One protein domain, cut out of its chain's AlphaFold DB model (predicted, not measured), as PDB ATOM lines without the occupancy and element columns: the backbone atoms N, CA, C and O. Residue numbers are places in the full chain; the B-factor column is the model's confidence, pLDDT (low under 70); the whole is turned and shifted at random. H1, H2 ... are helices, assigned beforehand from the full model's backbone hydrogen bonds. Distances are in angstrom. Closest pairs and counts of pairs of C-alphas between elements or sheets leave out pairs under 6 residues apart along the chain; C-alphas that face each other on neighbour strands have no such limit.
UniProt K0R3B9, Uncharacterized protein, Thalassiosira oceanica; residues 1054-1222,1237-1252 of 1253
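Overview. This is residues 1054 to 1222 and 1237 to 1252 of the 1253 residues of an uncharacterized protein of Thalassiosira oceanica (UniProt K0R3B9). Seven helices, H3, H4, H5, H6, H8, H9 and H10, form an up-and-down bundle spread out as a slab, with H5 near its middle and H9 and H10 at one end. At the other end the hairpin of H1 and H2 packs slantwise on H3, and the short H7 lies between H6 and H8 along the chain. The printed part has 185 residues with ten named helices, H1 to H10 in chain order, and no named strand; its class is all helix. It is compact, with a radius of gyration of the C-alphas of 17.4 A and spans of 49 by 43 by 25 A.

Along the chain. The longest helix is H4, residues 1107 to 1125, 27.2 A from C-alpha 1107 at (35.462, 61.364, 12.280) to C-alpha 1125 at (27.268, 39.001, -0.835). Before it come H1, residues 1054 to 1062, beginning at C-alpha (50.813, 56.816, -5.057), H2, 1065 to 1081, 24.4 A, and H3, 1091 to 1102. After it come H5, 1137 to 1151, 21.4 A, H6, 1155 to 1165, H7, 1169 to 1172, H8, 1175 to 1192, 25.7 A, H9, 1201 to 1218, 26.0 A, and H10, 1237 to 1250, ending at C-alpha (46.467, 34.274, 30.633).

Arrangement. H4, with residues 1107 to 1114 alone, touches H3 in a hairpin, the closest C-alphas being Cys 1098 and Ala 1110, 4.5 A. H3 and H5 are the hubs, each touching four helices, and touch each other at Ala 1095 and Ile 1141, C-alphas 4.3 A apart, at a steep tilt of 41 degrees. H2 touches H3 at a steep tilt of 47 degrees, closest C-alphas Leu 1068 and Ala 1100, 6.0 A. H5 and H6 form a hairpin at a shallow tilt of 18 degrees, closest C-alphas Gly 1146 and Gly 1158, 4.0 A. H8 touches H5, closest C-alphas Thr 1147 and Cys 1184, 6.2 A, and H10, closest Ala 1189 and Phe 1249, 7.0 A. H9 and H10 touch, opposite ways at 20 degrees, a shallow tilt, closest C-alphas Glu 1215 and Ala 1239, 4.5 A. H7 only just touches H9, with 3 pairs of C-alphas within 8 A, the closest Phe 1169 and Arg 1217, 7.1 A. H8 and H9 are apart. Every O i to N i+4 pair is within hydrogen-bond range in H1, H3, H4, H5, H6 and H10, against 12 of 13 in H2 and 12 of 14 in H8 and in H9; H7 is too short for such a pair, and its one O i to N i+3 pair is not within range.

Size, cuts and confidence. The C-alphas farthest apart, Gln 1081 and Ala 1251, are 50.3 A apart. Residues 1223 to 1236 are not printed, and C-alphas 1222 and 1237 are 11.5 A apart across this cut. The link from H4 to H5 is long. The mean pLDDT of the printed part is 82.6; residues 1063, 1127 to 1135, 1198 to 1199 and 1219 to 1222 are under 70.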
ATOM      1  N   ASN A1054      49.422  56.728  -5.502       76.38
ATOM      2  CA  ASN A1054      50.813  56.816  -5.057       76.38
ATOM      3  C   ASN A1054      51.164  58.180  -4.436       76.38
ATOM      4  O   ASN A1054      51.943  58.245  -3.483       76.38
ATOM      5  N   SER A1055      50.589  59.283  -4.929       77.56
ATOM      6  CA  SER A1055      50.794  60.611  -4.329       77.56
ATOM      7  C   SER A1055      50.120  60.726  -2.959       77.56
ATOM      8  O   SER A1055      50.713  61.302  -2.044       77.56
ATOM      9  N   GLY A1056      48.943  60.115  -2.793       78.75
ATOM     10  CA  GLY A1056      48.240  59.942  -1.526       78.75
ATOM     11  C   GLY A1056      49.083  59.168  -0.518       78.75
ATOM     12  O   GLY A1056      49.397  59.713   0.539       78.75
ATOM     13  N   HIS A1057      49.551  57.966  -0.873       79.88
ATOM     14  CA  HIS A1057      50.411  57.142  -0.013       79.88
ATOM     15  C   HIS A1057      51.698  57.873   0.409       79.88
ATOM     16  O   HIS A1057      52.036  57.904   1.594       79.88
ATOM     17  N   VAL A1058      52.390  58.538  -0.525       75.31
ATOM     18  CA  VAL A1058      53.613  59.304  -0.214       75.31
ATOM     19  C   VAL A1058      53.328  60.504   0.695       75.31
ATOM     20  O   VAL A1058      54.113  60.776   1.601       75.31
ATOM     21  N   ASN A1059      52.228  61.233   0.486       76.56
ATOM     22  CA  ASN A1059      51.862  62.368   1.340       76.56
ATOM     23  C   ASN A1059      51.393  61.925   2.735       76.56
ATOM     24  O   ASN A1059      51.775  62.539   3.731       76.56
ATOM     25  N   PHE A1060      50.663  60.815   2.817       80.62
ATOM     26  CA  PHE A1060      50.254  60.188   4.069       80.62
ATOM     27  C   PHE A1060      51.477  59.756   4.897       80.62
ATOM     28  O   PHE A1060      51.623  60.164   6.051       80.62
ATOM     29  N   ALA A1061      52.424  59.040   4.278       74.19
ATOM     30  CA  ALA A1061      53.660  58.581   4.918       74.19
ATOM     31  C   ALA A1061      54.632  59.716   5.310       74.19
ATOM     32  O   ALA A1061      55.449  59.543   6.215       74.19
ATOM     33  N   LEU A1062      54.561  60.887   4.661       76.50
ATOM     34  CA  LEU A1062      55.340  62.074   5.052       76.50
ATOM     35  C   LEU A1062      54.843  62.713   6.360       76.50
ATOM     36  O   LEU A1062      55.650  63.302   7.085       76.50
ATOM     37  N   GLY A1063      53.549  62.579   6.662       69.38
ATOM     38  CA  GLY A1063      52.939  62.945   7.938       69.38
ATOM     39  C   GLY A1063      52.814  64.447   8.241       69.38
ATOM     40  O   GLY A1063      53.415  65.322   7.616       69.38
ATOM     41  N   GLY A1064      52.013  64.744   9.269       77.56
ATOM     42  CA  GLY A1064      51.700  66.104   9.715       77.56
ATOM     43  C   GLY A1064      50.594  66.777   8.892       77.56
ATOM     44  O   GLY A1064      50.408  66.495   7.712       77.56
ATOM     45  N   ASN A1065      49.848  67.687   9.524       78.38
ATOM     46  CA  ASN A1065      48.526  68.139   9.063       78.38
ATOM     47  C   ASN A1065      48.494  68.684   7.621       78.38
ATOM     48  O   ASN A1065      47.497  68.511   6.931       78.38
ATOM     49  N   ALA A1066      49.571  69.321   7.145       78.88
ATOM     50  CA  ALA A1066      49.646  69.805   5.766       78.88
ATOM     51  C   ALA A1066      49.726  68.656   4.742       78.88
ATOM     52  O   ALA A1066      48.964  68.648   3.782       78.88
ATOM     53  N   ALA A1067      50.597  67.666   4.972       78.44
ATOM     54  CA  ALA A1067      50.741  66.516   4.080       78.44
ATOM     55  C   ALA A1067      49.559  65.540   4.208       78.44
ATOM     56  O   ALA A1067      49.129  64.973   3.210       78.44
ATOM     57  N   LEU A1068      48.963  65.417   5.402       84.56
ATOM     58  CA  LEU A1068      47.706  64.688   5.588       84.56
ATOM     59  C   LEU A1068      46.572  65.314   4.762       84.56
ATOM     60  O   LEU A1068      45.912  64.591   4.023       84.56
ATOM     61  N   ASN A1069      46.409  66.643   4.784       87.31
ATOM     62  CA  ASN A1069      45.429  67.328   3.930       87.31
ATOM     63  C   ASN A1069      45.721  67.159   2.424       87.31
ATOM     64  O   ASN A1069      44.778  66.972   1.660       87.31
ATOM     65  N   GLU A1070      46.989  67.165   1.987       85.19
ATOM     66  CA  GLU A1070      47.330  66.801   0.597       85.19
ATOM     67  C   GLU A1070      46.960  65.335   0.281       85.19
ATOM     68  O   GLU A1070      46.464  65.050  -0.804       85.19
ATOM     69  N   SER A1071      47.172  64.389   1.208       87.19
ATOM     70  CA  SER A1071      46.805  62.978   0.994       87.19
ATOM     71  C   SER A1071      45.291  62.762   0.927       87.19
ATOM     72  O   SER A1071      44.828  62.023   0.063       87.19
ATOM     73  N   ILE A1072      44.529  63.473   1.767       91.00
ATOM     74  CA  ILE A1072      43.063  63.477   1.760       91.00
ATOM     75  C   ILE A1072      42.552  63.905   0.382       91.00
ATOM     76  O   ILE A1072      41.792  63.157  -0.210       91.00
ATOM     77  N   GLN A1073      43.056  65.004  -0.191       89.25
ATOM     78  CA  GLN A1073      42.651  65.467  -1.529       89.25
ATOM     79  C   GLN A1073      42.916  64.435  -2.641       89.25
ATOM     80  O   GLN A1073      42.132  64.317  -3.583       89.25
ATOM     81  N   HIS A1074      44.013  63.674  -2.555       85.62
ATOM     82  CA  HIS A1074      44.304  62.625  -3.536       85.62
ATOM     83  C   HIS A1074      43.383  61.405  -3.403       85.62
ATOM     84  O   HIS A1074      43.006  60.846  -4.431       85.62
ATOM     85  N   TYR A1075      43.019  60.999  -2.182       90.25
ATOM     86  CA  TYR A1075      42.092  59.885  -1.962       90.25
ATOM     87  C   TYR A1075      40.619  60.296  -2.171       90.25
ATOM     88  O   TYR A1075      39.872  59.528  -2.768       90.25
ATOM     89  N   GLU A1076      40.214  61.508  -1.761       89.19
ATOM     90  CA  GLU A1076      38.897  62.109  -2.052       89.19
ATOM     91  C   GLU A1076      38.639  62.086  -3.571       89.19
ATOM     92  O   GLU A1076      37.599  61.596  -3.999       89.19
ATOM     93  N   TYR A1077      39.621  62.472  -4.400       87.38
ATOM     94  CA  TYR A1077      39.514  62.380  -5.865       87.38
ATOM     95  C   TYR A1077      39.248  60.951  -6.377       87.38
ATOM     96  O   TYR A1077      38.429  60.767  -7.275       87.38
ATOM     97  N   LEU A1078      39.904  59.928  -5.812       85.06
ATOM     98  CA  LEU A1078      39.671  58.530  -6.204       85.06
ATOM     99  C   LEU A1078      38.259  58.061  -5.825       85.06
ATOM    100  O   LEU A1078      37.612  57.388  -6.625       85.06
ATOM    101  N   VAL A1079      37.771  58.453  -4.647       87.69
ATOM    102  CA  VAL A1079      36.399  58.175  -4.186       87.69
ATOM    103  C   VAL A1079      35.359  58.917  -5.037       87.69
ATOM    104  O   VAL A1079      34.291  58.373  -5.306       87.69
ATOM    105  N   GLU A1080      35.665  60.127  -5.515       86.44
ATOM    106  CA  GLU A1080      34.801  60.877  -6.438       86.44
ATOM    107  C   GLU A1080      34.744  60.260  -7.846       86.44
ATOM    108  O   GLU A1080      33.674  60.270  -8.455       86.44
ATOM    109  N   GLN A1081      35.849  59.709  -8.374       81.88
ATOM    110  CA  GLN A1081      35.834  59.036  -9.686       81.88
ATOM    111  C   GLN A1081      34.990  57.752  -9.666       81.88
ATOM    112  O   GLN A1081      34.171  57.552 -10.560       81.88
ATOM    113  N   HIS A1082      35.133  56.919  -8.632       82.00
ATOM    114  CA  HIS A1082      34.419  55.638  -8.503       82.00
ATOM    115  C   HIS A1082      33.185  55.776  -7.594       82.00
ATOM    116  O   HIS A1082      32.798  54.861  -6.874       82.00
ATOM    117  N   ALA A1083      32.526  56.939  -7.615       77.06
ATOM    118  CA  ALA A1083      31.416  57.246  -6.712       77.06
ATOM    119  C   ALA A1083      30.178  56.337  -6.880       77.06
ATOM    120  O   ALA A1083      29.254  56.442  -6.068       77.06
ATOM    121  N   GLY A1084      30.147  55.459  -7.891       76.94
ATOM    122  CA  GLY A1084      29.139  54.410  -8.081       76.94
ATOM    123  C   GLY A1084      29.476  53.044  -7.465       76.94
ATOM    124  O   GLY A1084      28.549  52.268  -7.264       76.94
ATOM    125  N   ASN A1085      30.747  52.760  -7.155       81.38
ATOM    126  CA  ASN A1085      31.220  51.495  -6.582       81.38
ATOM    127  C   ASN A1085      32.567  51.723  -5.871       81.38
ATOM    128  O   ASN A1085      33.594  51.923  -6.520       81.38
ATOM    129  N   LEU A1086      32.588  51.704  -4.536       85.31
ATOM    130  CA  LEU A1086      33.820  51.924  -3.772       85.31
ATOM    131  C   LEU A1086      34.749  50.706  -3.765       85.31
ATOM    132  O   LEU A1086      35.929  50.874  -3.466       85.31
ATOM    133  N   LEU A1087      34.261  49.516  -4.130       84.56
ATOM    134  CA  LEU A1087      35.052  48.279  -4.169       84.56
ATOM    135  C   LEU A1087      36.029  48.229  -5.363       84.56
ATOM    136  O   LEU A1087      36.875  47.344  -5.441       84.56
ATOM    137  N   GLU A1088      35.956  49.208  -6.273       82.50
ATOM    138  CA  GLU A1088      36.983  49.489  -7.292       82.50
ATOM    139  C   GLU A1088      38.163  50.318  -6.733       82.50
ATOM    140  O   GLU A1088      39.206  50.452  -7.380       82.50
ATOM    141  N   VAL A1089      38.036  50.895  -5.528       85.00
ATOM    142  CA  VAL A1089      39.061  51.749  -4.911       85.00
ATOM    143  C   VAL A1089      39.857  50.961  -3.877       85.00
ATOM    144  O   VAL A1089      39.388  50.755  -2.763       85.00
ATOM    145  N   SER A1090      41.105  50.626  -4.231       84.44
ATOM    146  CA  SER A1090      42.100  49.926  -3.395       84.44
ATOM    147  C   SER A1090      41.860  50.060  -1.876       84.44
ATOM    148  O   SER A1090      41.886  51.183  -1.349       84.44
ATOM    149  N   PRO A1091      41.712  48.948  -1.129       85.00
ATOM    150  CA  PRO A1091      41.297  48.982   0.275       85.00
ATOM    151  C   PRO A1091      42.281  49.744   1.168       85.00
ATOM    152  O   PRO A1091      41.879  50.447   2.095       85.00
ATOM    153  N   VAL A1092      43.574  49.695   0.837       85.88
ATOM    154  CA  VAL A1092      44.635  50.448   1.520       85.88
ATOM    155  C   VAL A1092      44.484  51.964   1.306       85.88
ATOM    156  O   VAL A1092      44.855  52.750   2.179       85.88
ATOM    157  N   ALA A1093      43.909  52.419   0.189       86.62
ATOM    158  CA  ALA A1093      43.606  53.833  -0.040       86.62
ATOM    159  C   ALA A1093      42.446  54.311   0.844       86.62
ATOM    160  O   ALA A1093      42.584  55.324   1.534       86.62
ATOM    161  N   LEU A1094      41.342  53.554   0.883       91.25
ATOM    162  CA  LEU A1094      40.184  53.850   1.735       91.25
ATOM    163  C   LEU A1094      40.562  53.814   3.224       91.25
ATOM    164  O   LEU A1094      40.239  54.736   3.971       91.25
ATOM    165  N   ALA A1095      41.338  52.812   3.643       89.81
ATOM    166  CA  ALA A1095      41.842  52.687   5.007       89.81
ATOM    167  C   ALA A1095      42.709  53.890   5.425       89.81
ATOM    168  O   ALA A1095      42.509  54.472   6.496       89.81
ATOM    169  N   ASN A1096      43.633  54.318   4.557       90.62
ATOM    170  CA  ASN A1096      44.464  55.495   4.809       90.62
ATOM    171  C   ASN A1096      43.661  56.807   4.772       90.62
ATOM    172  O   ASN A1096      43.983  57.721   5.531       90.62
ATOM    173  N   LEU A1097      42.601  56.912   3.961       92.75
ATOM    174  CA  LEU A1097      41.676  58.051   3.986       92.75
ATOM    175  C   LEU A1097      40.918  58.123   5.321       92.75
ATOM    176  O   LEU A1097      40.921  59.176   5.959       92.75
ATOM    177  N   CYS A1098      40.363  57.007   5.801       92.19
ATOM    178  CA  CYS A1098      39.722  56.927   7.117       92.19
ATOM    179  C   CYS A1098      40.687  57.317   8.249       92.19
ATOM    180  O   CYS A1098      40.337  58.133   9.104       92.19
ATOM    181  N   VAL A1099      41.933  56.828   8.230       90.56
ATOM    182  CA  VAL A1099      42.966  57.245   9.197       90.56
ATOM    183  C   VAL A1099      43.318  58.730   9.066       90.56
ATOM    184  O   VAL A1099      43.480  59.404  10.082       90.56
ATOM    185  N   ALA A1100      43.417  59.274   7.851       89.88
ATOM    186  CA  ALA A1100      43.721  60.688   7.644       89.88
ATOM    187  C   ALA A1100      42.581  61.602   8.129       89.88
ATOM    188  O   ALA A1100      42.853  62.637   8.741       89.88
ATOM    189  N   TYR A1101      41.321  61.203   7.938       92.56
ATOM    190  CA  TYR A1101      40.153  61.868   8.516       92.56
ATOM    191  C   TYR A1101      40.175  61.838  10.053       92.56
ATOM    192  O   TYR A1101      40.057  62.894  10.673       92.56
ATOM    193  N   VAL A1102      40.418  60.681  10.682       88.94
ATOM    194  CA  VAL A1102      40.539  60.575  12.153       88.94
ATOM    195  C   VAL A1102      41.713  61.413  12.687       88.94
ATOM    196  O   VAL A1102      41.598  62.073  13.716       88.94
ATOM    197  N   LEU A1103      42.837  61.471  11.966       87.44
ATOM    198  CA  LEU A1103      43.990  62.322  12.298       87.44
ATOM    199  C   LEU A1103      43.782  63.825  12.017       87.44
ATOM    200  O   LEU A1103      44.662  64.622  12.351       87.44
ATOM    201  N   THR A1104      42.658  64.217  11.411       88.88
ATOM    202  CA  THR A1104      42.289  65.617  11.124       88.88
ATOM    203  C   THR A1104      40.943  66.015  11.745       88.88
ATOM    204  O   THR A1104      40.339  66.998  11.319       88.88
ATOM    205  N   ASP A1105      40.495  65.270  12.764       87.31
ATOM    206  CA  ASP A1105      39.248  65.480  13.517       87.31
ATOM    207  C   ASP A1105      37.956  65.419  12.660       87.31
ATOM    208  O   ASP A1105      36.917  65.955  13.042       87.31
ATOM    209  N   ARG A1106      37.989  64.731  11.506       89.69
ATOM    210  CA  ARG A1106      36.850  64.536  10.580       89.69
ATOM    211  C   ARG A1106      36.168  63.165  10.744       89.69
ATOM    212  O   ARG A1106      35.895  62.486   9.756       89.69
ATOM    213  N   ASN A1107      35.920  62.733  11.979       88.19
ATOM    214  CA  ASN A1107      35.462  61.364  12.280       88.19
ATOM    215  C   ASN A1107      34.186  60.962  11.509       88.19
ATOM    216  O   ASN A1107      34.153  59.885  10.919       88.19
ATOM    217  N   ASP A1108      33.203  61.860  11.416       89.69
ATOM    218  CA  ASP A1108      31.932  61.662  10.702       89.69
ATOM    219  C   ASP A1108      32.136  61.257   9.222       89.69
ATOM    220  O   ASP A1108      31.362  60.483   8.655       89.69
ATOM    221  N   ALA A1109      33.202  61.759   8.582       88.75
ATOM    222  CA  ALA A1109      33.544  61.433   7.199       88.75
ATOM    223  C   ALA A1109      34.178  60.038   7.075       88.75
ATOM    224  O   ALA A1109      33.894  59.324   6.115       88.75
ATOM    225  N   ALA A1110      34.986  59.620   8.056       89.44
ATOM    226  CA  ALA A1110      35.524  58.259   8.117       89.44
ATOM    227  C   ALA A1110      34.409  57.227   8.346       89.44
ATOM    228  O   ALA A1110      34.348  56.227   7.637       89.44
ATOM    229  N   GLU A1111      33.487  57.500   9.273       87.56
ATOM    230  CA  GLU A1111      32.326  56.641   9.542       87.56
ATOM    231  C   GLU A1111      31.387  56.543   8.327       87.56
ATOM    232  O   GLU A1111      30.889  55.463   8.015       87.56
ATOM    233  N   THR A1112      31.217  57.637   7.574       90.50
ATOM    234  CA  THR A1112      30.436  57.637   6.325       90.50
ATOM    235  C   THR A1112      31.047  56.740   5.244       90.50
ATOM    236  O   THR A1112      30.300  56.045   4.556       90.50
ATOM    237  N   ILE A1113      32.380  56.726   5.095       90.56
ATOM    238  CA  ILE A1113      33.068  55.824   4.156       90.56
ATOM    239  C   ILE A1113      32.975  54.368   4.632       90.56
ATOM    240  O   ILE A1113      32.610  53.508   3.839       90.56
ATOM    241  N   ILE A1114      33.243  54.101   5.917       89.31
ATOM    242  CA  ILE A1114      33.183  52.749   6.502       89.31
ATOM    243  C   ILE A1114      31.796  52.131   6.297       89.31
ATOM    244  O   ILE A1114      31.699  51.083   5.666       89.31
ATOM    245  N   ARG A1115      30.726  52.817   6.726       90.00
ATOM    246  CA  ARG A1115      29.350  52.314   6.579       90.00
ATOM    247  C   ARG A1115      28.978  52.073   5.115       90.00
ATOM    248  O   ARG A1115      28.275  51.117   4.825       90.00
ATOM    249  N   ARG A1116      29.437  52.925   4.188       89.69
ATOM    250  CA  ARG A1116      29.142  52.759   2.758       89.69
ATOM    251  C   ARG A1116      29.851  51.538   2.158       89.69
ATOM    252  O   ARG A1116      29.249  50.853   1.345       89.69
ATOM    253  N   VAL A1117      31.089  51.254   2.566       90.06
ATOM    254  CA  VAL A1117      31.805  50.031   2.157       90.06
ATOM    255  C   VAL A1117      31.141  48.787   2.752       90.06
ATOM    256  O   VAL A1117      30.929  47.818   2.034       90.06
ATOM    257  N   GLU A1118      30.745  48.831   4.029       86.69
ATOM    258  CA  GLU A1118      29.998  47.746   4.690       86.69
ATOM    259  C   GLU A1118      28.637  47.484   3.992       86.69
ATOM    260  O   GLU A1118      28.264  46.330   3.788       86.69
ATOM    261  N   GLU A1119      27.931  48.535   3.552       87.12
ATOM    262  CA  GLU A1119      26.682  48.435   2.774       87.12
ATOM    263  C   GLU A1119      26.903  47.876   1.352       87.12
ATOM    264  O   GLU A1119      26.131  47.025   0.906       87.12
ATOM    265  N   GLU A1120      27.957  48.299   0.644       87.19
ATOM    266  CA  GLU A1120      28.266  47.816  -0.714       87.19
ATOM    267  C   GLU A1120      28.798  46.372  -0.735       87.19
ATOM    268  O   GLU A1120      28.470  45.624  -1.655       87.19
ATOM    269  N   GLU A1121      29.546  45.936   0.285       84.81
ATOM    270  CA  GLU A1121      29.970  44.533   0.431       84.81
ATOM    271  C   GLU A1121      28.783  43.595   0.669       84.81
ATOM    272  O   GLU A1121      28.663  42.578  -0.021       84.81
ATOM    273  N   GLN A1122      27.872  43.949   1.586       80.88
ATOM    274  CA  GLN A1122      26.663  43.157   1.830       80.88
ATOM    275  C   GLN A1122      25.788  43.082   0.566       80.88
ATOM    276  O   GLN A1122      25.267  42.021   0.228       80.88
ATOM    277  N   GLU A1123      25.679  44.181  -0.189       81.62
ATOM    278  CA  GLU A1123      24.967  44.196  -1.469       81.62
ATOM    279  C   GLU A1123      25.596  43.294  -2.550       81.62
ATOM    280  O   GLU A1123      24.902  42.960  -3.509       81.62
ATOM    281  N   VAL A1124      26.870  42.905  -2.448       76.94
ATOM    282  CA  VAL A1124      27.496  41.917  -3.349       76.94
ATOM    283  C   VAL A1124      27.294  40.497  -2.816       76.94
ATOM    284  O   VAL A1124      26.912  39.610  -3.579       76.94
ATOM    285  N   GLU A1125      27.464  40.292  -1.509       71.88
ATOM    286  CA  GLU A1125      27.268  39.001  -0.835       71.88
ATOM    287  C   GLU A1125      25.813  38.490  -0.946       71.88
ATOM    288  O   GLU A1125      25.589  37.294  -1.109       71.88
ATOM    289  N   GLU A1126      24.816  39.384  -0.988       72.94
ATOM    290  CA  GLU A1126      23.409  39.032  -1.259       72.94
ATOM    291  C   GLU A1126      23.094  38.734  -2.744       72.94
ATOM    292  O   GLU A1126      22.007  38.234  -3.050       72.94
ATOM    293  N   LYS A1127      23.999  39.044  -3.687       67.75
ATOM    294  CA  LYS A1127      23.774  38.878  -5.142       67.75
ATOM    295  C   LYS A1127      24.484  37.669  -5.754       67.75
ATOM    296  O   LYS A1127      24.011  37.165  -6.773       67.75
ATOM    297  N   TYR A1128      25.593  37.219  -5.169       60.94
ATOM    298  CA  TYR A1128      26.431  36.148  -5.714       60.94
ATOM    299  C   TYR A1128      26.611  35.027  -4.685       60.94
ATOM    300  O   TYR A1128      27.273  35.211  -3.669       60.94
ATOM    301  N   ASP A1129      26.067  33.842  -4.985       52.47
ATOM    302  CA  ASP A1129      26.036  32.639  -4.122       52.47
ATOM    303  C   ASP A1129      27.418  31.937  -3.997       52.47
ATOM    304  O   ASP A1129      27.532  30.717  -3.900       52.47
ATOM    305  N   THR A1130      28.501  32.717  -4.081       51.25
ATOM    306  CA  THR A1130      29.900  32.278  -4.180       51.25
ATOM    307  C   THR A1130      30.804  33.215  -3.373       51.25
ATOM    308  O   THR A1130      31.399  34.149  -3.910       51.25
ATOM    309  N   ALA A1131      30.946  32.948  -2.074       46.91
ATOM    310  CA  ALA A1131      31.674  33.798  -1.116       46.91
ATOM    311  C   ALA A1131      33.207  33.907  -1.330       46.91
ATOM    312  O   ALA A1131      33.889  34.559  -0.544       46.91
ATOM    313  N   VAL A1132      33.761  33.258  -2.360       49.16
ATOM    314  CA  VAL A1132      35.211  33.059  -2.556       49.16
ATOM    315  C   VAL A1132      35.915  34.275  -3.179       49.16
ATOM    316  O   VAL A1132      37.107  34.458  -2.971       49.16
ATOM    317  N   THR A1133      35.202  35.123  -3.931       50.53
ATOM    318  CA  THR A1133      35.815  36.163  -4.789       50.53
ATOM    319  C   THR A1133      35.448  37.606  -4.416       50.53
ATOM    320  O   THR A1133      35.711  38.525  -5.190       50.53
ATOM    321  N   VAL A1134      34.836  37.845  -3.250       55.88
ATOM    322  CA  VAL A1134      34.450  39.200  -2.809       55.88
ATOM    323  C   VAL A1134      35.589  39.842  -2.013       55.88
ATOM    324  O   VAL A1134      35.861  39.466  -0.874       55.88
ATOM    325  N   ALA A1135      36.247  40.846  -2.597       60.19
ATOM    326  CA  ALA A1135      37.320  41.588  -1.939       60.19
ATOM    327  C   ALA A1135      36.783  42.427  -0.760       60.19
ATOM    328  O   ALA A1135      36.276  43.534  -0.959       60.19
ATOM    329  N   ARG A1136      36.909  41.924   0.478       73.06
ATOM    330  CA  ARG A1136      36.445  42.623   1.692       73.06
ATOM    331  C   ARG A1136      37.372  43.780   2.083       73.06
ATOM    332  O   ARG A1136      38.335  43.627   2.834       73.06
ATOM    333  N   HIS A1137      37.048  44.968   1.588       84.12
ATOM    334  CA  HIS A1137      37.700  46.231   1.919       84.12
ATOM    335  C   HIS A1137      37.489  46.605   3.400       84.12
ATOM    336  O   HIS A1137      38.396  47.143   4.042       84.12
ATOM    337  N   SER A1138      36.327  46.265   3.967       86.12
ATOM    338  CA  SER A1138      35.958  46.466   5.371       86.12
ATOM    339  C   SER A1138      36.954  45.823   6.344       86.12
ATOM    340  O   SER A1138      37.301  46.450   7.347       86.12
ATOM    341  N   CYS A1139      37.486  44.634   6.031       87.06
ATOM    342  CA  CYS A1139      38.539  43.959   6.798       87.06
ATOM    343  C   CYS A1139      39.764  44.875   6.962       87.06
ATOM    344  O   CYS A1139      40.113  45.279   8.075       87.06
ATOM    345  N   ILE A1140      40.367  45.283   5.843       87.50
ATOM    346  CA  ILE A1140      41.590  46.096   5.813       87.50
ATOM    347  C   ILE A1140      41.369  47.464   6.474       87.50
ATOM    348  O   ILE A1140      42.218  47.926   7.240       87.50
ATOM    349  N   ILE A1141      40.216  48.102   6.243       89.25
ATOM    350  CA  ILE A1141      39.878  49.383   6.879       89.25
ATOM    351  C   ILE A1141      39.778  49.220   8.404       89.25
ATOM    352  O   ILE A1141      40.374  50.010   9.141       89.25
ATOM    353  N   ASN A1142      39.095  48.181   8.897       89.12
ATOM    354  CA  ASN A1142      38.974  47.900  10.330       89.12
ATOM    355  C   ASN A1142      40.330  47.581  10.985       89.12
ATOM    356  O   ASN A1142      40.627  48.108  12.060       89.12
ATOM    357  N   LEU A1143      41.178  46.794  10.320       90.44
ATOM    358  CA  LEU A1143      42.515  46.412  10.786       90.44
ATOM    359  C   LEU A1143      43.445  47.632  10.922       90.44
ATOM    360  O   LEU A1143      44.090  47.833  11.957       90.44
ATOM    361  N   VAL A1144      43.471  48.497   9.905       89.31
ATOM    362  CA  VAL A1144      44.302  49.714   9.868       89.31
ATOM    363  C   VAL A1144      43.794  50.783  10.847       89.31
ATOM    364  O   VAL A1144      44.593  51.392  11.564       89.31
ATOM    365  N   VAL A1145      42.475  50.986  10.948       87.62
ATOM    366  CA  VAL A1145      41.881  51.913  11.930       87.62
ATOM    367  C   VAL A1145      42.082  51.399  13.360       87.62
ATOM    368  O   VAL A1145      42.489  52.172  14.227       87.62
ATOM    369  N   GLY A1146      41.891  50.104  13.622       87.81
ATOM    370  CA  GLY A1146      42.179  49.499  14.927       87.81
ATOM    371  C   GLY A1146      43.643  49.688  15.341       87.81
ATOM    372  O   GLY A1146      43.924  50.172  16.444       87.81
ATOM    373  N   THR A1147      44.574  49.447  14.410       87.88
ATOM    374  CA  THR A1147      46.016  49.698  14.591       87.88
ATOM    375  C   THR A1147      46.308  51.153  14.980       87.88
ATOM    376  O   THR A1147      47.095  51.397  15.900       87.88
ATOM    377  N   LEU A1148      45.650  52.137  14.348       88.56
ATOM    378  CA  LEU A1148      45.789  53.552  14.718       88.56
ATOM    379  C   LEU A1148      45.418  53.789  16.190       88.56
ATOM    380  O   LEU A1148      46.179  54.440  16.909       88.56
ATOM    381  N   TYR A1149      44.271  53.282  16.648       87.62
ATOM    382  CA  TYR A1149      43.809  53.510  18.021       87.62
ATOM    383  C   TYR A1149      44.693  52.813  19.065       87.62
ATOM    384  O   TYR A1149      45.001  53.432  20.087       87.62
ATOM    385  N   VAL A1150      45.212  51.612  18.773       86.88
ATOM    386  CA  VAL A1150      46.239  50.945  19.600       86.88
ATOM    387  C   VAL A1150      47.507  51.802  19.706       86.88
ATOM    388  O   VAL A1150      47.984  52.061  20.810       86.88
ATOM    389  N   VAL A1151      48.019  52.336  18.591       85.25
ATOM    390  CA  VAL A1151      49.202  53.228  18.581       85.25
ATOM    391  C   VAL A1151      48.944  54.559  19.306       85.25
ATOM    392  O   VAL A1151      49.871  55.160  19.853       85.25
ATOM    393  N   LYS A1152      47.689  55.023  19.365       84.56
ATOM    394  CA  LYS A1152      47.264  56.193  20.158       84.56
ATOM    395  C   LYS A1152      47.017  55.878  21.643       84.56
ATOM    396  O   LYS A1152      46.762  56.810  22.402       84.56
ATOM    397  N   GLY A1153      47.103  54.613  22.063       81.25
ATOM    398  CA  GLY A1153      46.884  54.170  23.445       81.25
ATOM    399  C   GLY A1153      45.418  53.944  23.836       81.25
ATOM    400  O   GLY A1153      45.139  53.710  25.009       81.25
ATOM    401  N   ASN A1154      44.478  53.989  22.885       88.38
ATOM    402  CA  ASN A1154      43.094  53.560  23.102       88.38
ATOM    403  C   ASN A1154      42.971  52.073  22.744       88.38
ATOM    404  O   ASN A1154      42.524  51.712  21.653       88.38
ATOM    405  N   PHE A1155      43.441  51.223  23.655       85.44
ATOM    406  CA  PHE A1155      43.541  49.789  23.411       85.44
ATOM    407  C   PHE A1155      42.179  49.112  23.250       85.44
ATOM    408  O   PHE A1155      42.042  48.329  22.325       85.44
ATOM    409  N   GLU A1156      41.172  49.452  24.063       86.50
ATOM    410  CA  GLU A1156      39.846  48.806  24.034       86.50
ATOM    411  C   GLU A1156      39.184  48.905  22.652       86.50
ATOM    412  O   GLU A1156      38.894  47.887  22.024       86.50
ATOM    413  N   PHE A1157      39.025  50.127  22.132       87.00
ATOM    414  CA  PHE A1157      38.460  50.351  20.796       87.00
ATOM    415  C   PHE A1157      39.382  49.836  19.680       87.00
ATOM    416  O   PHE A1157      38.914  49.328  18.662       87.00
ATOM    417  N   GLY A1158      40.699  49.963  19.868       88.38
ATOM    418  CA  GLY A1158      41.690  49.513  18.897       88.38
ATOM    419  C   GLY A1158      41.669  47.998  18.689       88.38
ATOM    420  O   GLY A1158      41.597  47.542  17.551       88.38
ATOM    421  N   THR A1159      41.675  47.209  19.768       88.44
ATOM    422  CA  THR A1159      41.638  45.745  19.676       88.44
ATOM    423  C   THR A1159      40.263  45.206  19.303       88.44
ATOM    424  O   THR A1159      40.214  44.213  18.590       88.44
ATOM    425  N   ASP A1160      39.160  45.861  19.692       88.31
ATOM    426  CA  ASP A1160      37.808  45.513  19.220       88.31
ATOM    427  C   ASP A1160      37.703  45.592  17.684       88.31
ATOM    428  O   ASP A1160      37.267  44.637  17.039       88.31
ATOM    429  N   ARG A1161      38.191  46.685  17.079       88.06
ATOM    430  CA  ARG A1161      38.235  46.843  15.612       88.06
ATOM    431  C   ARG A1161      39.194  45.852  14.933       88.06
ATOM    432  O   ARG A1161      38.856  45.346  13.867       88.06
ATOM    433  N   VAL A1162      40.329  45.507  15.552       91.31
ATOM    434  CA  VAL A1162      41.221  44.442  15.041       91.31
ATOM    435  C   VAL A1162      40.546  43.066  15.102       91.31
ATOM    436  O   VAL A1162      40.583  42.345  14.110       91.31
ATOM    437  N   CYS A1163      39.873  42.704  16.199       90.00
ATOM    438  CA  CYS A1163      39.162  41.422  16.292       90.00
ATOM    439  C   CYS A1163      38.071  41.314  15.215       90.00
ATOM    440  O   CYS A1163      38.018  40.322  14.496       90.00
ATOM    441  N   LYS A1164      37.273  42.376  15.043       86.12
ATOM    442  CA  LYS A1164      36.226  42.456  14.011       86.12
ATOM    443  C   LYS A1164      36.765  42.388  12.586       86.12
ATOM    444  O   LYS A1164      36.081  41.858  11.726       86.12
ATOM    445  N   SER A1165      37.981  42.877  12.324       87.62
ATOM    446  CA  SER A1165      38.569  42.775  10.981       87.62
ATOM    447  C   SER A1165      38.780  41.329  10.519       87.62
ATOM    448  O   SER A1165      38.677  41.062   9.325       87.62
ATOM    449  N   LEU A1166      39.024  40.394  11.445       87.69
ATOM    450  CA  LEU A1166      39.296  38.988  11.124       87.69
ATOM    451  C   LEU A1166      38.037  38.104  11.111       87.69
ATOM    452  O   LEU A1166      38.140  36.930  10.776       87.69
ATOM    453  N   GLU A1167      36.859  38.636  11.447       81.94
ATOM    454  CA  GLU A1167      35.587  37.904  11.372       81.94
ATOM    455  C   GLU A1167      34.847  38.271  10.060       81.94
ATOM    456  O   GLU A1167      34.735  39.458   9.754       81.94
ATOM    457  N   PRO A1168      34.339  37.299   9.268       80.44
ATOM    458  CA  PRO A1168      34.416  35.850   9.467       80.44
ATOM    459  C   PRO A1168      35.805  35.274   9.132       80.44
ATOM    460  O   PRO A1168      36.412  35.599   8.108       80.44
ATOM    461  N   PHE A1169      36.277  34.366   9.991       79.69
ATOM    462  CA  PHE A1169      37.614  33.770   9.895       79.69
ATOM    463  C   PHE A1169      37.824  32.949   8.616       79.69
ATOM    464  O   PHE A1169      38.950  32.843   8.152       79.69
ATOM    465  N   ASP A1170      36.758  32.412   8.018       71.75
ATOM    466  CA  ASP A1170      36.807  31.560   6.819       71.75
ATOM    467  C   ASP A1170      37.369  32.252   5.565       71.75
ATOM    468  O   ASP A1170      37.669  31.583   4.581       71.75
ATOM    469  N   VAL A1171      37.463  33.586   5.588       71.38
ATOM    470  CA  VAL A1171      37.866  34.424   4.446       71.38
ATOM    471  C   VAL A1171      38.845  35.525   4.869       71.38
ATOM    472  O   VAL A1171      39.777  35.839   4.135       71.38
ATOM    473  N   ASN A1172      38.656  36.125   6.051       80.06
ATOM    474  CA  ASN A1172      39.437  37.294   6.474       80.06
ATOM    475  C   ASN A1172      40.734  36.931   7.236       80.06
ATOM    476  O   ASN A1172      41.570  37.811   7.470       80.06
ATOM    477  N   LEU A1173      40.910  35.673   7.662       82.75
ATOM    478  CA  LEU A1173      42.090  35.210   8.402       82.75
ATOM    479  C   LEU A1173      43.127  34.607   7.443       82.75
ATOM    480  O   LEU A1173      42.948  33.505   6.936       82.75
ATOM    481  N   ASN A1174      44.232  35.320   7.234       80.19
ATOM    482  CA  ASN A1174      45.408  34.838   6.511       80.19
ATOM    483  C   ASN A1174      46.690  35.350   7.195       80.19
ATOM    484  O   ASN A1174      46.622  36.089   8.180       80.19
ATOM    485  N   GLU A1175      47.866  34.963   6.696       77.19
ATOM    486  CA  GLU A1175      49.146  35.350   7.305       77.19
ATOM    487  C   GLU A1175      49.372  36.864   7.370       77.19
ATOM    488  O   GLU A1175      49.892  37.353   8.373       77.19
ATOM    489  N   GLU A1176      48.966  37.626   6.350       75.50
ATOM    490  CA  GLU A1176      49.163  39.079   6.316       75.50
ATOM    491  C   GLU A1176      48.247  39.779   7.330       75.50
ATOM    492  O   GLU A1176      48.715  40.560   8.172       75.50
ATOM    493  N   THR A1177      46.946  39.457   7.325       84.19
ATOM    494  CA  THR A1177      45.986  40.044   8.273       84.19
ATOM    495  C   THR A1177      46.323  39.649   9.713       84.19
ATOM    496  O   THR A1177      46.308  40.503  10.609       84.19
ATOM    497  N   TRP A1178      46.754  38.403   9.939       88.00
ATOM    498  CA  TRP A1178      47.244  37.931  11.233       88.00
ATOM    499  C   TRP A1178      48.554  38.610  11.665       88.00
ATOM    500  O   TRP A1178      48.670  39.047  12.814       88.00
ATOM    501  N   PHE A1179      49.527  38.782  10.764       82.56
ATOM    502  CA  PHE A1179      50.797  39.454  11.058       82.56
ATOM    503  C   PHE A1179      50.597  40.901  11.524       82.56
ATOM    504  O   PHE A1179      51.292  41.373  12.433       82.56
ATOM    505  N   HIS A1180      49.622  41.603  10.950       81.00
ATOM    506  CA  HIS A1180      49.234  42.934  11.405       81.00
ATOM    507  C   HIS A1180      48.447  42.899  12.728       81.00
ATOM    508  O   HIS A1180      48.743  43.690  13.633       81.00
ATOM    509  N   ALA A1181      47.521  41.951  12.901       88.31
ATOM    510  CA  ALA A1181      46.731  41.804  14.123       88.31
ATOM    511  C   ALA A1181      47.582  41.444  15.359       88.31
ATOM    512  O   ALA A1181      47.498  42.131  16.384       88.31
ATOM    513  N   LYS A1182      48.475  40.443  15.268       88.81
ATOM    514  CA  LYS A1182      49.320  39.992  16.396       88.81
ATOM    515  C   LYS A1182      50.167  41.115  16.988       88.81
ATOM    516  O   LYS A1182      50.338  41.208  18.203       88.81
ATOM    517  N   ARG A1183      50.631  42.046  16.148       85.38
ATOM    518  CA  ARG A1183      51.425  43.214  16.570       85.38
ATOM    519  C   ARG A1183      50.617  44.204  17.413       85.38
ATOM    520  O   ARG A1183      51.191  44.839  18.297       85.38
ATOM    521  N   CYS A1184      49.304  44.298  17.202       87.94
ATOM    522  CA  CYS A1184      48.410  45.097  18.041       87.94
ATOM    523  C   CYS A1184      48.199  44.457  19.421       87.94
ATOM    524  O   CYS A1184      48.286  45.147  20.439       87.94
ATOM    525  N   PHE A1185      48.015  43.135  19.477       91.81
ATOM    526  CA  PHE A1185      47.886  42.405  20.743       91.81
ATOM    527  C   PHE A1185      49.193  42.418  21.557       91.81
ATOM    528  O   PHE A1185      49.168  42.694  22.757       91.81
ATOM    529  N   LEU A1186      50.353  42.248  20.912       89.19
ATOM    530  CA  LEU A1186      51.666  42.391  21.559       89.19
ATOM    531  C   LEU A1186      51.922  43.817  22.081       89.19
ATOM    532  O   LEU A1186      52.551  43.986  23.128       89.19
ATOM    533  N   ALA A1187      51.411  44.853  21.404       85.56
ATOM    534  CA  ALA A1187      51.488  46.229  21.897       85.56
ATOM    535  C   ALA A1187      50.657  46.436  23.179       85.56
ATOM    536  O   ALA A1187      51.147  47.077  24.111       85.56
ATOM    537  N   LEU A1188      49.457  45.847  23.264       86.62
ATOM    538  CA  LEU A1188      48.634  45.835  24.482       86.62
ATOM    539  C   LEU A1188      49.314  45.052  25.620       86.62
ATOM    540  O   LEU A1188      49.484  45.593  26.714       86.62
ATOM    541  N   ALA A1189      49.798  43.834  25.363       85.50
ATOM    542  CA  ALA A1189      50.547  43.048  26.350       85.50
ATOM    543  C   ALA A1189      51.786  43.806  26.873       85.50
ATOM    544  O   ALA A1189      52.081  43.805  28.073       85.50
ATOM    545  N   SER A1190      52.480  44.541  25.995       85.12
ATOM    546  CA  SER A1190      53.593  45.420  26.370       85.12
ATOM    547  C   SER A1190      53.169  46.714  27.090       85.12
ATOM    548  O   SER A1190      54.039  47.378  27.658       85.12
ATOM    549  N   ALA A1191      51.897  47.115  27.061       82.62
ATOM    550  CA  ALA A1191      51.381  48.256  27.820       82.62
ATOM    551  C   ALA A1191      50.952  47.837  29.237       82.62
ATOM    552  O   ALA A1191      51.315  48.515  30.203       82.62
ATOM    553  N   ILE A1192      50.274  46.688  29.358       82.31
ATOM    554  CA  ILE A1192      49.887  46.053  30.631       82.31
ATOM    555  C   ILE A1192      51.136  45.748  31.468       82.31
ATOM    556  O   ILE A1192      51.306  46.280  32.563       82.31
ATOM    557  N   SER A1193      52.094  45.002  30.908       81.62
ATOM    558  CA  SER A1193      53.344  44.615  31.595       81.62
ATOM    559  C   SER A1193      54.268  45.784  31.982       81.62
ATOM    560  O   SER A1193      55.199  45.603  32.767       81.62
ATOM    561  N   ARG A1194      54.021  46.998  31.466       82.88
ATOM    562  CA  ARG A1194      54.711  48.245  31.859       82.88
ATOM    563  C   ARG A1194      53.881  49.125  32.803       82.88
ATOM    564  O   ARG A1194      54.302  50.242  33.098       82.88
ATOM    565  N   CYS A1195      52.709  48.654  33.234       70.44
ATOM    566  CA  CYS A1195      51.703  49.398  33.998       70.44
ATOM    567  C   CYS A1195      51.313  50.743  33.345       70.44
ATOM    568  O   CYS A1195      51.044  51.728  34.034       70.44
ATOM    569  N   MET A1196      51.319  50.800  32.007       70.50
ATOM    570  CA  MET A1196      50.896  51.969  31.218       70.50
ATOM    571  C   MET A1196      49.400  51.935  30.870       70.50
ATOM    572  O   MET A1196      48.826  52.963  30.523       70.50
ATOM    573  N   TYR A1197      48.781  50.763  30.995       73.75
ATOM    574  CA  TYR A1197      47.345  50.512  30.944       73.75
ATOM    575  C   TYR A1197      47.015  49.566  32.113       73.75
ATOM    576  O   TYR A1197      47.867  48.763  32.494       73.75
ATOM    577  N   PHE A1198      45.832  49.701  32.713       69.31
ATOM    578  CA  PHE A1198      45.367  48.843  33.812       69.31
ATOM    579  C   PHE A1198      44.359  47.834  33.263       69.31
ATOM    580  O   PHE A1198      43.513  48.222  32.458       69.31
ATOM    581  N   GLU A1199      44.448  46.567  33.683       61.44
ATOM    582  CA  GLU A1199      43.619  45.497  33.118       61.44
ATOM    583  C   GLU A1199      42.109  45.775  33.214       61.44
ATOM    584  O   GLU A1199      41.582  46.214  34.240       61.44
ATOM    585  N   ASN A1200      41.403  45.438  32.133       75.50
ATOM    586  CA  ASN A1200      39.950  45.375  32.084       75.50
ATOM    587  C   ASN A1200      39.527  43.901  31.998       75.50
ATOM    588  O   ASN A1200      39.732  43.232  30.985       75.50
ATOM    589  N   ASP A1201      38.914  43.419  33.079       77.88
ATOM    590  CA  ASP A1201      38.436  42.048  33.283       77.88
ATOM    591  C   ASP A1201      37.540  41.512  32.151       77.88
ATOM    592  O   ASP A1201      37.413  40.296  31.996       77.88
ATOM    593  N   VAL A1202      36.872  42.402  31.408       84.00
ATOM    594  CA  VAL A1202      36.018  42.064  30.262       84.00
ATOM    595  C   VAL A1202      36.885  41.888  29.015       84.00
ATOM    596  O   VAL A1202      36.930  40.792  28.463       84.00
ATOM    597  N   LEU A1203      37.683  42.907  28.670       84.06
ATOM    598  CA  LEU A1203      38.592  42.895  27.517       84.06
ATOM    599  C   LEU A1203      39.519  41.669  27.516       84.06
ATOM    600  O   LEU A1203      39.680  41.019  26.488       84.06
ATOM    601  N   MET A1204      40.108  41.327  28.668       85.06
ATOM    602  CA  MET A1204      41.011  40.174  28.769       85.06
ATOM    603  C   MET A1204      40.284  38.851  28.479       85.06
ATOM    604  O   MET A1204      40.831  37.990  27.792       85.06
ATOM    605  N   LYS A1205      39.036  38.688  28.946       86.62
ATOM    606  CA  LYS A1205      38.229  37.484  28.679       86.62
ATOM    607  C   LYS A1205      37.784  37.411  27.221       86.62
ATOM    608  O   LYS A1205      37.838  36.328  26.642       86.62
ATOM    609  N   ASP A1206      37.408  38.541  26.631       88.12
ATOM    610  CA  ASP A1206      36.993  38.613  25.229       88.12
ATOM    611  C   ASP A1206      38.168  38.310  24.286       88.12
ATOM    612  O   ASP A1206      38.003  37.540  23.342       88.12
ATOM    613  N   LEU A1207      39.377  38.802  24.592       90.75
ATOM    614  CA  LEU A1207      40.608  38.475  23.859       90.75
ATOM    615  C   LEU A1207      41.019  37.002  24.015       90.75
ATOM    616  O   LEU A1207      41.295  36.340  23.020       90.75
ATOM    617  N   ILE A1208      40.997  36.442  25.231       90.38
ATOM    618  CA  ILE A1208      41.271  35.006  25.454       90.38
ATOM    619  C   ILE A1208      40.234  34.129  24.724       90.38
ATOM    620  O   ILE A1208      40.579  33.087  24.159       90.38
ATOM    621  N   GLY A1209      38.969  34.557  24.696       90.25
ATOM    622  CA  GLY A1209      37.898  33.913  23.936       90.25
ATOM    623  C   GLY A1209      38.024  34.082  22.418       90.25
ATOM    624  O   GLY A1209      37.577  33.207  21.681       90.25
ATOM    625  N   PHE A1210      38.626  35.176  21.944       92.12
ATOM    626  CA  PHE A1210      38.953  35.417  20.537       92.12
ATOM    627  C   PHE A1210      40.114  34.534  20.076       92.12
ATOM    628  O   PHE A1210      39.950  33.798  19.107       92.12
ATOM    629  N   PHE A1211      41.231  34.504  20.813       93.62
ATOM    630  CA  PHE A1211      42.375  33.653  20.470       93.62
ATOM    631  C   PHE A1211      41.992  32.176  20.378       93.62
ATOM    632  O   PHE A1211      42.406  31.524  19.433       93.62
ATOM    633  N   ARG A1212      41.108  31.673  21.256       89.62
ATOM    634  CA  ARG A1212      40.575  30.302  21.137       89.62
ATOM    635  C   ARG A1212      39.764  30.057  19.853       89.62
ATOM    636  O   ARG A1212      39.753  28.932  19.367       89.62
ATOM    637  N   ARG A1213      39.057  31.062  19.311       90.31
ATOM    638  CA  ARG A1213      38.352  30.923  18.018       90.31
ATOM    639  C   ARG A1213      39.337  30.897  16.851       90.31
ATOM    640  O   ARG A1213      39.161  30.087  15.951       90.31
ATOM    641  N   VAL A1214      40.370  31.742  16.898       88.62
ATOM    642  CA  VAL A1214      41.445  31.766  15.892       88.62
ATOM    643  C   VAL A1214      42.229  30.455  15.914       88.62
ATOM    644  O   VAL A1214      42.359  29.829  14.877       88.62
ATOM    645  N   GLU A1215      42.671  30.003  17.088       86.44
ATOM    646  CA  GLU A1215      43.332  28.713  17.334       86.44
ATOM    647  C   GLU A1215      42.545  27.547  16.719       86.44
ATOM    648  O   GLU A1215      43.078  26.830  15.880       86.44
ATOM    649  N   ALA A1216      41.258  27.418  17.065       83.31
ATOM    650  CA  ALA A1216      40.411  26.328  16.584       83.31
ATOM    651  C   ALA A1216      40.080  26.398  15.083       83.31
ATOM    652  O   ALA A1216      39.808  25.361  14.490       83.31
ATOM    653  N   ARG A1217      40.066  27.591  14.464       79.81
ATOM    654  CA  ARG A1217      39.775  27.726  13.027       79.81
ATOM    655  C   ARG A1217      41.028  27.690  12.160       79.81
ATOM    656  O   ARG A1217      40.947  27.177  11.052       79.81
ATOM    657  N   ALA A1218      42.167  28.177  12.646       73.06
ATOM    658  CA  ALA A1218      43.447  28.104  11.943       73.06
ATOM    659  C   ALA A1218      43.870  26.644  11.711       73.06
ATOM    660  O   ALA A1218      44.279  26.320  10.605       73.06
ATOM    661  N   SER A1219      43.643  25.750  12.682       67.12
ATOM    662  CA  SER A1219      43.836  24.298  12.509       67.12
ATOM    663  C   SER A1219      42.892  23.643  11.483       67.12
ATOM    664  O   SER A1219      43.162  22.537  11.026       67.12
ATOM    665  N   ASP A1220      41.796  24.313  11.102       63.28
ATOM    666  CA  ASP A1220      40.875  23.882  10.038       63.28
ATOM    667  C   ASP A1220      41.143  24.603   8.691       63.28
ATOM    668  O   ASP A1220      40.464  24.327   7.696       63.28
ATOM    669  N   ILE A1221      42.058  25.582   8.629       56.41
ATOM    670  CA  ILE A1221      42.402  26.311   7.395       56.41
ATOM    671  C   ILE A1221      43.667  25.696   6.802       56.41
ATOM    672  O   ILE A1221      44.786  26.046   7.169       56.41
ATOM    673  N   LYS A1222      43.493  24.833   5.795       48.84
ATOM    674  CA  LYS A1222      44.573  24.587   4.837       48.84
ATOM    675  C   LYS A1222      44.807  25.867   4.036       48.84
ATOM    676  O   LYS A1222      43.927  26.294   3.293       48.84
ATOM    677  N   LEU A1237      51.546  27.729  11.850       76.75
ATOM    678  CA  LEU A1237      52.124  28.980  12.384       76.75
ATOM    679  C   LEU A1237      51.094  29.926  13.040       76.75
ATOM    680  O   LEU A1237      51.344  30.436  14.136       76.75
ATOM    681  N   ILE A1238      49.932  30.141  12.411       83.00
ATOM    682  CA  ILE A1238      48.867  31.015  12.944       83.00
ATOM    683  C   ILE A1238      48.246  30.417  14.217       83.00
ATOM    684  O   ILE A1238      48.030  31.142  15.191       83.00
ATOM    685  N   ALA A1239      47.993  29.104  14.244       83.19
ATOM    686  CA  ALA A1239      47.419  28.417  15.401       83.19
ATOM    687  C   ALA A1239      48.373  28.463  16.608       83.19
ATOM    688  O   ALA A1239      47.960  28.825  17.715       83.19
ATOM    689  N   ARG A1240      49.669  28.203  16.381       84.38
ATOM    690  CA  ARG A1240      50.720  28.292  17.406       84.38
ATOM    691  C   ARG A1240      50.847  29.705  17.973       84.38
ATOM    692  O   ARG A1240      50.866  29.874  19.190       84.38
ATOM    693  N   GLU A1241      50.880  30.733  17.125       88.38
ATOM    694  CA  GLU A1241      50.944  32.123  17.595       88.38
ATOM    695  C   GLU A1241      49.667  32.574  18.324       88.38
ATOM    696  O   GLU A1241      49.742  33.382  19.253       88.38
ATOM    697  N   ALA A1242      48.496  32.050  17.947       89.06
ATOM    698  CA  ALA A1242      47.249  32.288  18.669       89.06
ATOM    699  C   ALA A1242      47.264  31.632  20.064       89.06
ATOM    700  O   ALA A1242      46.850  32.276  21.034       89.06
ATOM    701  N   GLU A1243      47.804  30.413  20.208       88.94
ATOM    702  CA  GLU A1243      48.042  29.819  21.529       88.94
ATOM    703  C   GLU A1243      49.077  30.621  22.337       88.94
ATOM    704  O   GLU A1243      48.816  30.930  23.502       88.94
ATOM    705  N   GLU A1244      50.216  31.010  21.759       90.25
ATOM    706  CA  GLU A1244      51.230  31.805  22.468       90.25
ATOM    707  C   GLU A1244      50.650  33.127  22.995       90.25
ATOM    708  O   GLU A1244      50.870  33.482  24.158       90.25
ATOM    709  N   LEU A1245      49.836  33.824  22.193       91.25
ATOM    710  CA  LEU A1245      49.097  35.008  22.640       91.25
ATOM    711  C   LEU A1245      48.067  34.671  23.724       91.25
ATOM    712  O   LEU A1245      47.990  35.386  24.725       91.25
ATOM    713  N   ARG A1246      47.311  33.573  23.592       93.25
ATOM    714  CA  ARG A1246      46.370  33.114  24.625       93.25
ATOM    715  C   ARG A1246      47.077  32.851  25.957       93.25
ATOM    716  O   ARG A1246      46.581  33.278  26.997       93.25
ATOM    717  N   VAL A1247      48.224  32.172  25.940       90.94
ATOM    718  CA  VAL A1247      49.038  31.869  27.128       90.94
ATOM    719  C   VAL A1247      49.659  33.140  27.712       90.94
ATOM    720  O   VAL A1247      49.626  33.323  28.928       90.94
ATOM    721  N   LEU A1248      50.156  34.054  26.873       90.19
ATOM    722  CA  LEU A1248      50.682  35.350  27.308       90.19
ATOM    723  C   LEU A1248      49.611  36.194  28.011       90.19
ATOM    724  O   LEU A1248      49.869  36.727  29.087       90.19
ATOM    725  N   PHE A1249      48.406  36.293  27.445       88.06
ATOM    726  CA  PHE A1249      47.310  37.048  28.057       88.06
ATOM    727  C   PHE A1249      46.767  36.368  29.325       88.06
ATOM    728  O   PHE A1249      46.451  37.072  30.278       88.06
ATOM    729  N   LEU A1250      46.756  35.028  29.399       85.50
ATOM    730  CA  LEU A1250      46.467  34.274  30.633       85.50
ATOM    731  C   LEU A1250      47.537  34.435  31.729       85.50
ATOM    732  O   LEU A1250      47.248  34.192  32.895       85.50
ATOM    733  N   ALA A1251      48.765  34.827  31.377       82.62
ATOM    734  CA  ALA A1251      49.829  35.163  32.330       82.62
ATOM    735  C   ALA A1251      49.836  36.654  32.734       82.62
ATOM    736  O   ALA A1251      50.641  37.061  33.575       82.62
ATOM    737  N   LEU A1252      48.952  37.461  32.135       78.56
ATOM    738  CA  LEU A1252      48.702  38.872  32.448       78.56
ATOM    739  C   LEU A1252      47.361  39.079  33.188       78.56
ATOM    740  O   LEU A1252      46.910  40.216  33.307       78.56
TER     741      LEU A1252